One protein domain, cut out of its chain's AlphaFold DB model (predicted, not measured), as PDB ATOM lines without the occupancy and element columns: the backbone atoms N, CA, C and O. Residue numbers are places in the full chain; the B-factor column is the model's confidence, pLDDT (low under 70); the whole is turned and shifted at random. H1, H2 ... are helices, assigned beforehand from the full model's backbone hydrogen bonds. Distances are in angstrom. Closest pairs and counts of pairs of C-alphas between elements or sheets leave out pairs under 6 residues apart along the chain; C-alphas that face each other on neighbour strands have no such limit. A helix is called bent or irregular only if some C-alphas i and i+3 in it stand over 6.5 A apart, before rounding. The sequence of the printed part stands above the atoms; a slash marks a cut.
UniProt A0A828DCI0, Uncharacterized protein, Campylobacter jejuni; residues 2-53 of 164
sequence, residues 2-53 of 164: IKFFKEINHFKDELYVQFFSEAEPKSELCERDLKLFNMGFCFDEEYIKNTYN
ATOM      1  N   ILE A   2     129.210 210.395 117.183       59.12
ATOM      2  CA  ILE A   2     129.812 210.471 115.829       59.12
ATOM      3  C   ILE A   2     128.981 211.286 114.815       59.12
ATOM      4  O   ILE A   2     129.538 212.073 114.056       59.12
ATOM      5  N   LYS A   3     127.645 211.160 114.831       61.25
ATOM      6  CA  LYS A   3     126.751 211.928 113.939       61.25
ATOM      7  C   LYS A   3     126.838 213.445 114.179       61.25
ATOM      8  O   LYS A   3     126.963 214.200 113.223       61.25
ATOM      9  N   PHE A   4     126.876 213.860 115.448       63.41
ATOM     10  CA  PHE A   4     127.076 215.259 115.849       63.41
ATOM     11  C   PHE A   4     128.468 215.784 115.462       63.41
ATOM     12  O   PHE A   4     128.593 216.920 115.015       63.41
ATOM     13  N   PHE A   5     129.516 214.958 115.574       66.75
ATOM     14  CA  PHE A   5     130.872 215.334 115.156       66.75
ATOM     15  C   PHE A   5     130.964 215.616 113.648       66.75
ATOM     16  O   PHE A   5     131.601 216.590 113.247       66.75
ATOM     17  N   LYS A   6     130.306 214.803 112.810       66.62
ATOM     18  CA  LYS A   6     130.270 215.023 111.354       66.62
ATOM     19  C   LYS A   6     129.580 216.329 110.975       66.62
ATOM     20  O   LYS A   6     130.053 217.031 110.085       66.62
ATOM     21  N   GLU A   7     128.485 216.644 111.660       67.12
ATOM     22  CA  GLU A   7     127.658 217.820 111.386       67.12
ATOM     23  C   GLU A   7     128.377 219.128 111.748       67.12
ATOM     24  O   GLU A   7     128.353 220.072 110.963       67.12
ATOM     25  N   ILE A   8     129.107 219.150 112.871       76.50
ATOM     26  CA  ILE A   8     129.905 220.312 113.302       76.50
ATOM     27  C   ILE A   8     131.130 220.539 112.403       76.50
ATOM     28  O   ILE A   8     131.480 221.681 112.126       76.50
ATOM     29  N   ASN A   9     131.785 219.471 111.936       71.38
ATOM     30  CA  ASN A   9     133.043 219.578 111.182       71.38
ATOM     31  C   ASN A   9     132.866 219.549 109.654       71.38
ATOM     32  O   ASN A   9     133.856 219.465 108.931       71.38
ATOM     33  N   HIS A  10     131.627 219.578 109.146       69.62
ATOM     34  CA  HIS A  10     131.312 219.444 107.716       69.62
ATOM     35  C   HIS A  10     131.983 218.230 107.040       69.62
ATOM     36  O   HIS A  10     132.315 218.263 105.852       69.62
ATOM     37  N   PHE A  11     132.182 217.147 107.794       67.44
ATOM     38  CA  PHE A  11     132.893 215.962 107.328       67.44
ATOM     39  C   PHE A  11     131.937 215.078 106.518       67.44
ATOM     40  O   PHE A  11     130.978 214.528 107.066       67.44
ATOM     41  N   LYS A  12     132.165 214.985 105.202       68.50
ATOM     42  CA  LYS A  12     131.252 214.319 104.254       68.50
ATOM     43  C   LYS A  12     131.512 212.823 104.076       68.50
ATOM     44  O   LYS A  12     130.628 212.131 103.581       68.50
ATOM     45  N   ASP A  13     132.665 212.330 104.515       70.44
ATOM     46  CA  ASP A  13     133.048 210.934 104.320       70.44
ATOM     47  C   ASP A  13     132.508 210.016 105.429       70.44
ATOM     48  O   ASP A  13     132.099 210.443 106.521       70.44
ATOM     49  N   GLU A  14     132.462 208.717 105.141       67.38
ATOM     50  CA  GLU A  14     132.069 207.690 106.102       67.38
ATOM     51  C   GLU A  14     133.141 207.544 107.191       67.38
ATOM     52  O   GLU A  14     134.333 207.500 106.910       67.38
ATOM     53  N   LEU A  15     132.715 207.525 108.460       62.66
ATOM     54  CA  LEU A  15     133.626 207.474 109.605       62.66
ATOM     55  C   LEU A  15     133.380 206.138 110.286       62.66
ATOM     56  O   LEU A  15     132.299 205.926 110.840       62.66
ATOM     57  N   TYR A  16     134.373 205.265 110.215       60.25
ATOM     58  CA  TYR A  16     134.347 203.951 110.834       60.25
ATOM     59  C   TYR A  16     135.099 204.034 112.160       60.25
ATOM     60  O   TYR A  16     136.257 204.439 112.198       60.25
ATOM     61  N   VAL A  17     134.420 203.697 113.255       63.69
ATOM     62  CA  VAL A  17     135.020 203.631 114.591       63.69
ATOM     63  C   VAL A  17     134.892 202.199 115.070       63.69
ATOM     64  O   VAL A  17     133.782 201.676 115.167       63.69
ATOM     65  N   GLN A  18     136.029 201.567 115.343       64.81
ATOM     66  CA  GLN A  18     136.082 200.230 115.909       64.81
ATOM     67  C   GLN A  18     136.339 200.351 117.409       64.81
ATOM     68  O   GLN A  18     137.344 200.916 117.831       64.81
ATOM     69  N   PHE A  19     135.389 199.871 118.211       63.38
ATOM     70  CA  PHE A  19     135.521 199.842 119.663       63.38
ATOM     71  C   PHE A  19     136.217 198.550 120.084       63.38
ATOM     72  O   PHE A  19     135.884 197.470 119.592       63.38
ATOM     73  N   PHE A  20     137.167 198.671 121.004       67.06
ATOM     74  CA  PHE A  20     137.846 197.544 121.628       67.06
ATOM     75  C   PHE A  20     137.425 197.489 123.095       67.06
ATOM     76  O   PHE A  20     137.430 198.514 123.775       67.06
ATOM     77  N   SER A  21     137.021 196.307 123.560       64.62
ATOM     78  CA  SER A  21     136.740 196.071 124.974       64.62
ATOM     79  C   SER A  21     138.050 195.740 125.678       64.62
ATOM     80  O   SER A  21     138.711 194.770 125.316       64.62
ATOM     81  N   GLU A  22     138.429 196.536 126.675       62.62
ATOM     82  CA  GLU A  22     139.611 196.263 127.506       62.62
ATOM     83  C   GLU A  22     139.402 195.029 128.401       62.62
ATOM     84  O   GLU A  22     140.355 194.330 128.732       62.62
ATOM     85  N   ALA A  23     138.144 194.721 128.738       60.00
ATOM     86  CA  ALA A  23     137.772 193.581 129.572       60.00
ATOM     87  C   ALA A  23     137.721 192.247 128.807       60.00
ATOM     88  O   ALA A  23     137.819 191.188 129.419       60.00
ATOM     89  N   GLU A  24     137.570 192.286 127.481       63.66
ATOM     90  CA  GLU A  24     137.394 191.091 126.652       63.66
ATOM     91  C   GLU A  24     138.319 191.171 125.428       63.66
ATOM     92  O   GLU A  24     137.885 191.461 124.306       63.66
ATOM     93  N   PRO A  25     139.637 190.974 125.630       65.38
ATOM     94  CA  PRO A  25     140.547 190.810 124.508       65.38
ATOM     95  C   PRO A  25     140.070 189.591 123.719       65.38
ATOM     96  O   PRO A  25     139.711 188.584 124.318       65.38
ATOM     97  N   LYS A  26     140.043 189.686 122.385       76.69
ATOM     98  CA  LYS A  26     139.571 188.640 121.459       76.69
ATOM     99  C   LYS A  26     140.406 187.346 121.578       76.69
ATOM    100  O   LYS A  26     141.204 187.033 120.695       76.69
ATOM    101  N   SER A  27     140.257 186.619 122.680       76.56
ATOM    102  CA  SER A  27     141.115 185.517 123.122       76.56
ATOM    103  C   SER A  27     141.033 184.336 122.165       76.56
ATOM    104  O   SER A  27     142.062 183.830 121.737       76.56
ATOM    105  N   GLU A  28     139.826 183.989 121.726       81.62
ATOM    106  CA  GLU A  28     139.581 182.915 120.758       81.62
ATOM    107  C   GLU A  28     140.297 183.162 119.421       81.62
ATOM    108  O   GLU A  28     140.879 182.254 118.823       81.62
ATOM    109  N   LEU A  29     140.294 184.416 118.953       85.19
ATOM    110  CA  LEU A  29     141.015 184.813 117.743       85.19
ATOM    111  C   LEU A  29     142.528 184.745 117.962       85.19
ATOM    112  O   LEU A  29     143.236 184.235 117.096       85.19
ATOM    113  N   CYS A  30     143.005 185.170 119.135       84.12
ATOM    114  CA  CYS A  30     144.418 185.093 119.501       84.12
ATOM    115  C   CYS A  30     144.920 183.641 119.514       84.12
ATOM    116  O   CYS A  30     145.961 183.337 118.933       84.12
ATOM    117  N   GLU A  31     144.156 182.717 120.100       85.12
ATOM    118  CA  GLU A  31     144.491 181.289 120.137       85.12
ATOM    119  C   GLU A  31     144.517 180.661 118.740       85.12
ATOM    120  O   GLU A  31     145.433 179.902 118.398       85.12
ATOM    121  N   ARG A  32     143.536 181.002 117.899       88.56
ATOM    122  CA  ARG A  32     143.504 180.571 116.499       88.56
ATOM    123  C   ARG A  32     144.725 181.080 115.741       88.56
ATOM    124  O   ARG A  32     145.357 180.308 115.016       88.56
ATOM    125  N   ASP A  33     145.050 182.357 115.892       86.62
ATOM    126  CA  ASP A  33     146.147 182.993 115.169       86.62
ATOM    127  C   ASP A  33     147.500 182.455 115.640       86.62
ATOM    128  O   ASP A  33     148.362 182.166 114.814       86.62
ATOM    129  N   LEU A  34     147.653 182.171 116.935       85.88
ATOM    130  CA  LEU A  34     148.811 181.458 117.471       85.88
ATOM    131  C   LEU A  34     148.960 180.064 116.844       85.88
ATOM    132  O   LEU A  34     150.059 179.659 116.463       85.88
ATOM    133  N   LYS A  35     147.859 179.321 116.696       86.56
ATOM    134  CA  LYS A  35     147.875 177.998 116.056       86.56
ATOM    135  C   LYS A  35     148.267 178.082 114.580       86.56
ATOM    136  O   LYS A  35     149.062 177.264 114.124       86.56
ATOM    137  N   LEU A  36     147.735 179.056 113.844       82.31
ATOM    138  CA  LEU A  36     148.092 179.311 112.443       82.31
ATOM    139  C   LEU A  36     149.568 179.697 112.309       82.31
ATOM    140  O   LEU A  36     150.265 179.159 111.448       82.31
ATOM    141  N   PHE A  37     150.068 180.537 113.213       84.31
ATOM    142  CA  PHE A  37     151.475 180.913 113.260       84.31
ATOM    143  C   PHE A  37     152.394 179.715 113.501       84.31
ATOM    144  O   PHE A  37     153.360 179.519 112.767       84.31
ATOM    145  N   ASN A  38     152.044 178.842 114.448       80.62
ATOM    146  CA  ASN A  38     152.792 177.609 114.713       80.62
ATOM    147  C   ASN A  38     152.803 176.636 113.520       80.62
ATOM    148  O   ASN A  38     153.703 175.807 113.416       80.62
ATOM    149  N   MET A  39     151.832 176.736 112.607       82.00
ATOM    150  CA  MET A  39     151.816 175.984 111.345       82.00
ATOM    151  C   MET A  39     152.643 176.648 110.229       82.00
ATOM    152  O   MET A  39     152.693 176.124 109.119       82.00
ATOM    153  N   GLY A  40     153.300 177.779 110.506       77.94
ATOM    154  CA  GLY A  40     154.139 178.516 109.561       77.94
ATOM    155  C   GLY A  40     153.422 179.643 108.815       77.94
ATOM    156  O   GLY A  40     153.984 180.197 107.872       77.94
ATOM    157  N   PHE A  41     152.192 179.995 109.201       78.38
ATOM    158  CA  PHE A  41     151.475 181.122 108.605       78.38
ATOM    159  C   PHE A  41     151.927 182.452 109.222       78.38
ATOM    160  O   PHE A  41     151.981 182.592 110.438       78.38
ATOM    161  N   CYS A  42     152.215 183.454 108.393       78.06
ATOM    162  CA  CYS A  42     152.561 184.795 108.862       78.06
ATOM    163  C   CYS A  42     151.420 185.761 108.551       78.06
ATOM    164  O   CYS A  42     150.961 185.831 107.414       78.06
ATOM    165  N   PHE A  43     150.978 186.503 109.563       81.81
ATOM    166  CA  PHE A  43     149.962 187.539 109.409       81.81
ATOM    167  C   PHE A  43     150.599 188.889 109.089       81.81
ATOM    168  O   PHE A  43     151.697 189.192 109.563       81.81
ATOM    169  N   ASP A  44     149.878 189.715 108.337       83.38
ATOM    170  CA  ASP A  44     150.297 191.082 108.048       83.38
ATOM    171  C   ASP A  44     150.238 191.970 109.300       83.38
ATOM    172  O   ASP A  44     149.391 191.812 110.184       83.38
ATOM    173  N   GLU A  45     151.117 192.970 109.351       80.94
ATOM    174  CA  GLU A  45     151.174 193.940 110.451       80.94
ATOM    175  C   GLU A  45     149.860 194.705 110.625       80.94
ATOM    176  O   GLU A  45     149.403 194.913 111.749       80.94
ATOM    177  N   GLU A  46     149.234 195.096 109.514       82.06
ATOM    178  CA  GLU A  46     147.946 195.792 109.516       82.06
ATOM    179  C   GLU A  46     146.845 194.929 110.142       82.06
ATOM    180  O   GLU A  46     146.016 195.428 110.903       82.06
ATOM    181  N   TYR A  47     146.871 193.618 109.884       85.69
ATOM    182  CA  TYR A  47     145.906 192.680 110.442       85.69
ATOM    183  C   TYR A  47     146.025 192.582 111.967       85.69
ATOM    184  O   TYR A  47     145.020 192.709 112.670       85.69
ATOM    185  N   ILE A  48     147.241 192.394 112.489       82.62
ATOM    186  CA  ILE A  48     147.477 192.249 113.933       82.62
ATOM    187  C   ILE A  48     147.127 193.546 114.677       82.62
ATOM    188  O   ILE A  48     146.431 193.499 115.696       82.62
ATOM    189  N   LYS A  49     147.518 194.705 114.128       82.88
ATOM    190  CA  LYS A  49     147.203 196.031 114.688       82.88
ATOM    191  C   LYS A  49     145.695 196.252 114.787       82.88
ATOM    192  O   LYS A  49     145.190 196.557 115.864       82.88
ATOM    193  N   ASN A  50     144.965 196.017 113.699       82.81
ATOM    194  CA  ASN A  50     143.515 196.221 113.658       82.81
ATOM    195  C   ASN A  50     142.748 195.185 114.494       82.81
ATOM    196  O   ASN A  50     141.691 195.481 115.051       82.81
ATOM    197  N   THR A  51     143.251 193.953 114.588       82.69
ATOM    198  CA  THR A  51     142.543 192.878 115.295       82.69
ATOM    199  C   THR A  51     142.658 193.033 116.806       82.69
ATOM    200  O   THR A  51     141.633 192.905 117.487       82.69
ATOM    201  N   TYR A  52     143.856 193.353 117.308       81.06
ATOM    202  CA  TYR A  52     144.189 193.332 118.736       81.06
ATOM    203  C   TYR A  52     144.459 194.712 119.347       81.06
ATOM    204  O   TYR A  52     144.686 194.790 120.550       81.06
ATOM    205  N   ASN A  53     144.417 195.789 118.555       80.12
ATOM    206  CA  ASN A  53     144.718 197.152 119.004       80.12
ATOM    207  C   ASN A  53     146.102 197.268 119.673       80.12
ATOM    208  O   ASN A  53     146.260 197.892 120.721       80.12
TER     209      ASN A  53
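This is residues 2 to 53 of the 164 residues of an uncharacterized protein of Campylobacter jejuni (UniProt A0A828DCI0). A lone short helix, H1, sits at one end of a long winding stretch without a named element, residues 9 to 26, which leads across to a loose pair of helices, H2 and H3, at the other end. H2 leads away from this stretch, residues 39 to 44 cross over, and H3 folds back, so that the three make an open U whose helices are near each other. The printed part has 52 residues with three named helices, in the order H1, H2, H3, and no named strand; its class is all helix. It is extended, with a radius of gyration of the C-alphas of 16.4 A, and the C-alphas span 49 by 24 by 10 A.

Start at C-alpha 2, at (129.812, 210.471, 115.829); from there H1, residues 2 to 8, runs 10.2 A to the C-alpha of Ile 8. Next read residues 9 to 26, and look for C-alpha 23 of Ala at (137.772, 193.581, 129.572) on the way. Find C-alpha 27 at (141.115, 185.517, 123.122), where H2, residues 27 to 38, begins; it is the longest helix by residues and measures 16.4 A from first to last C-alpha. After residues 39 to 44 comes H3, residues 45 to 52, 10.9 A long, and you will find its last C-alpha, that of Tyr 52, at (144.189, 193.332, 118.736). None of the three helices is bent.

Look first at H1: it touches no helix, and it is apart from H2 and from H3. Then compare H2 with H3: they are near each other, with 7 pairs of C-alphas within 10 A, and their closest C-alphas are 8.3 A apart. Residues 35 to 40, of which 35 to 38 belong to H2, stand free. Check the backbone N and O atoms next: in H1, H2 and H3 every O i to N i+4 pair is within hydrogen-bond range.

Measure the whole from the C-alpha of Ile 8 to that of Met 39, the two farthest apart, at 49.5 A; the outline is only just a rod. The C-alphas of Ile 2 and Asn 53, the first and last printed residues, are 20.2 A apart. The printed part has no cut. The link from H1 to H2, 18 residues, is long, and the link from H2 to H3, 6 residues, is short. In the B-factor column the mean pLDDT of the printed part is 74.6, and the model's confidence is under 70 at residues 2 to 7, 10 to 12 and 14 to 25.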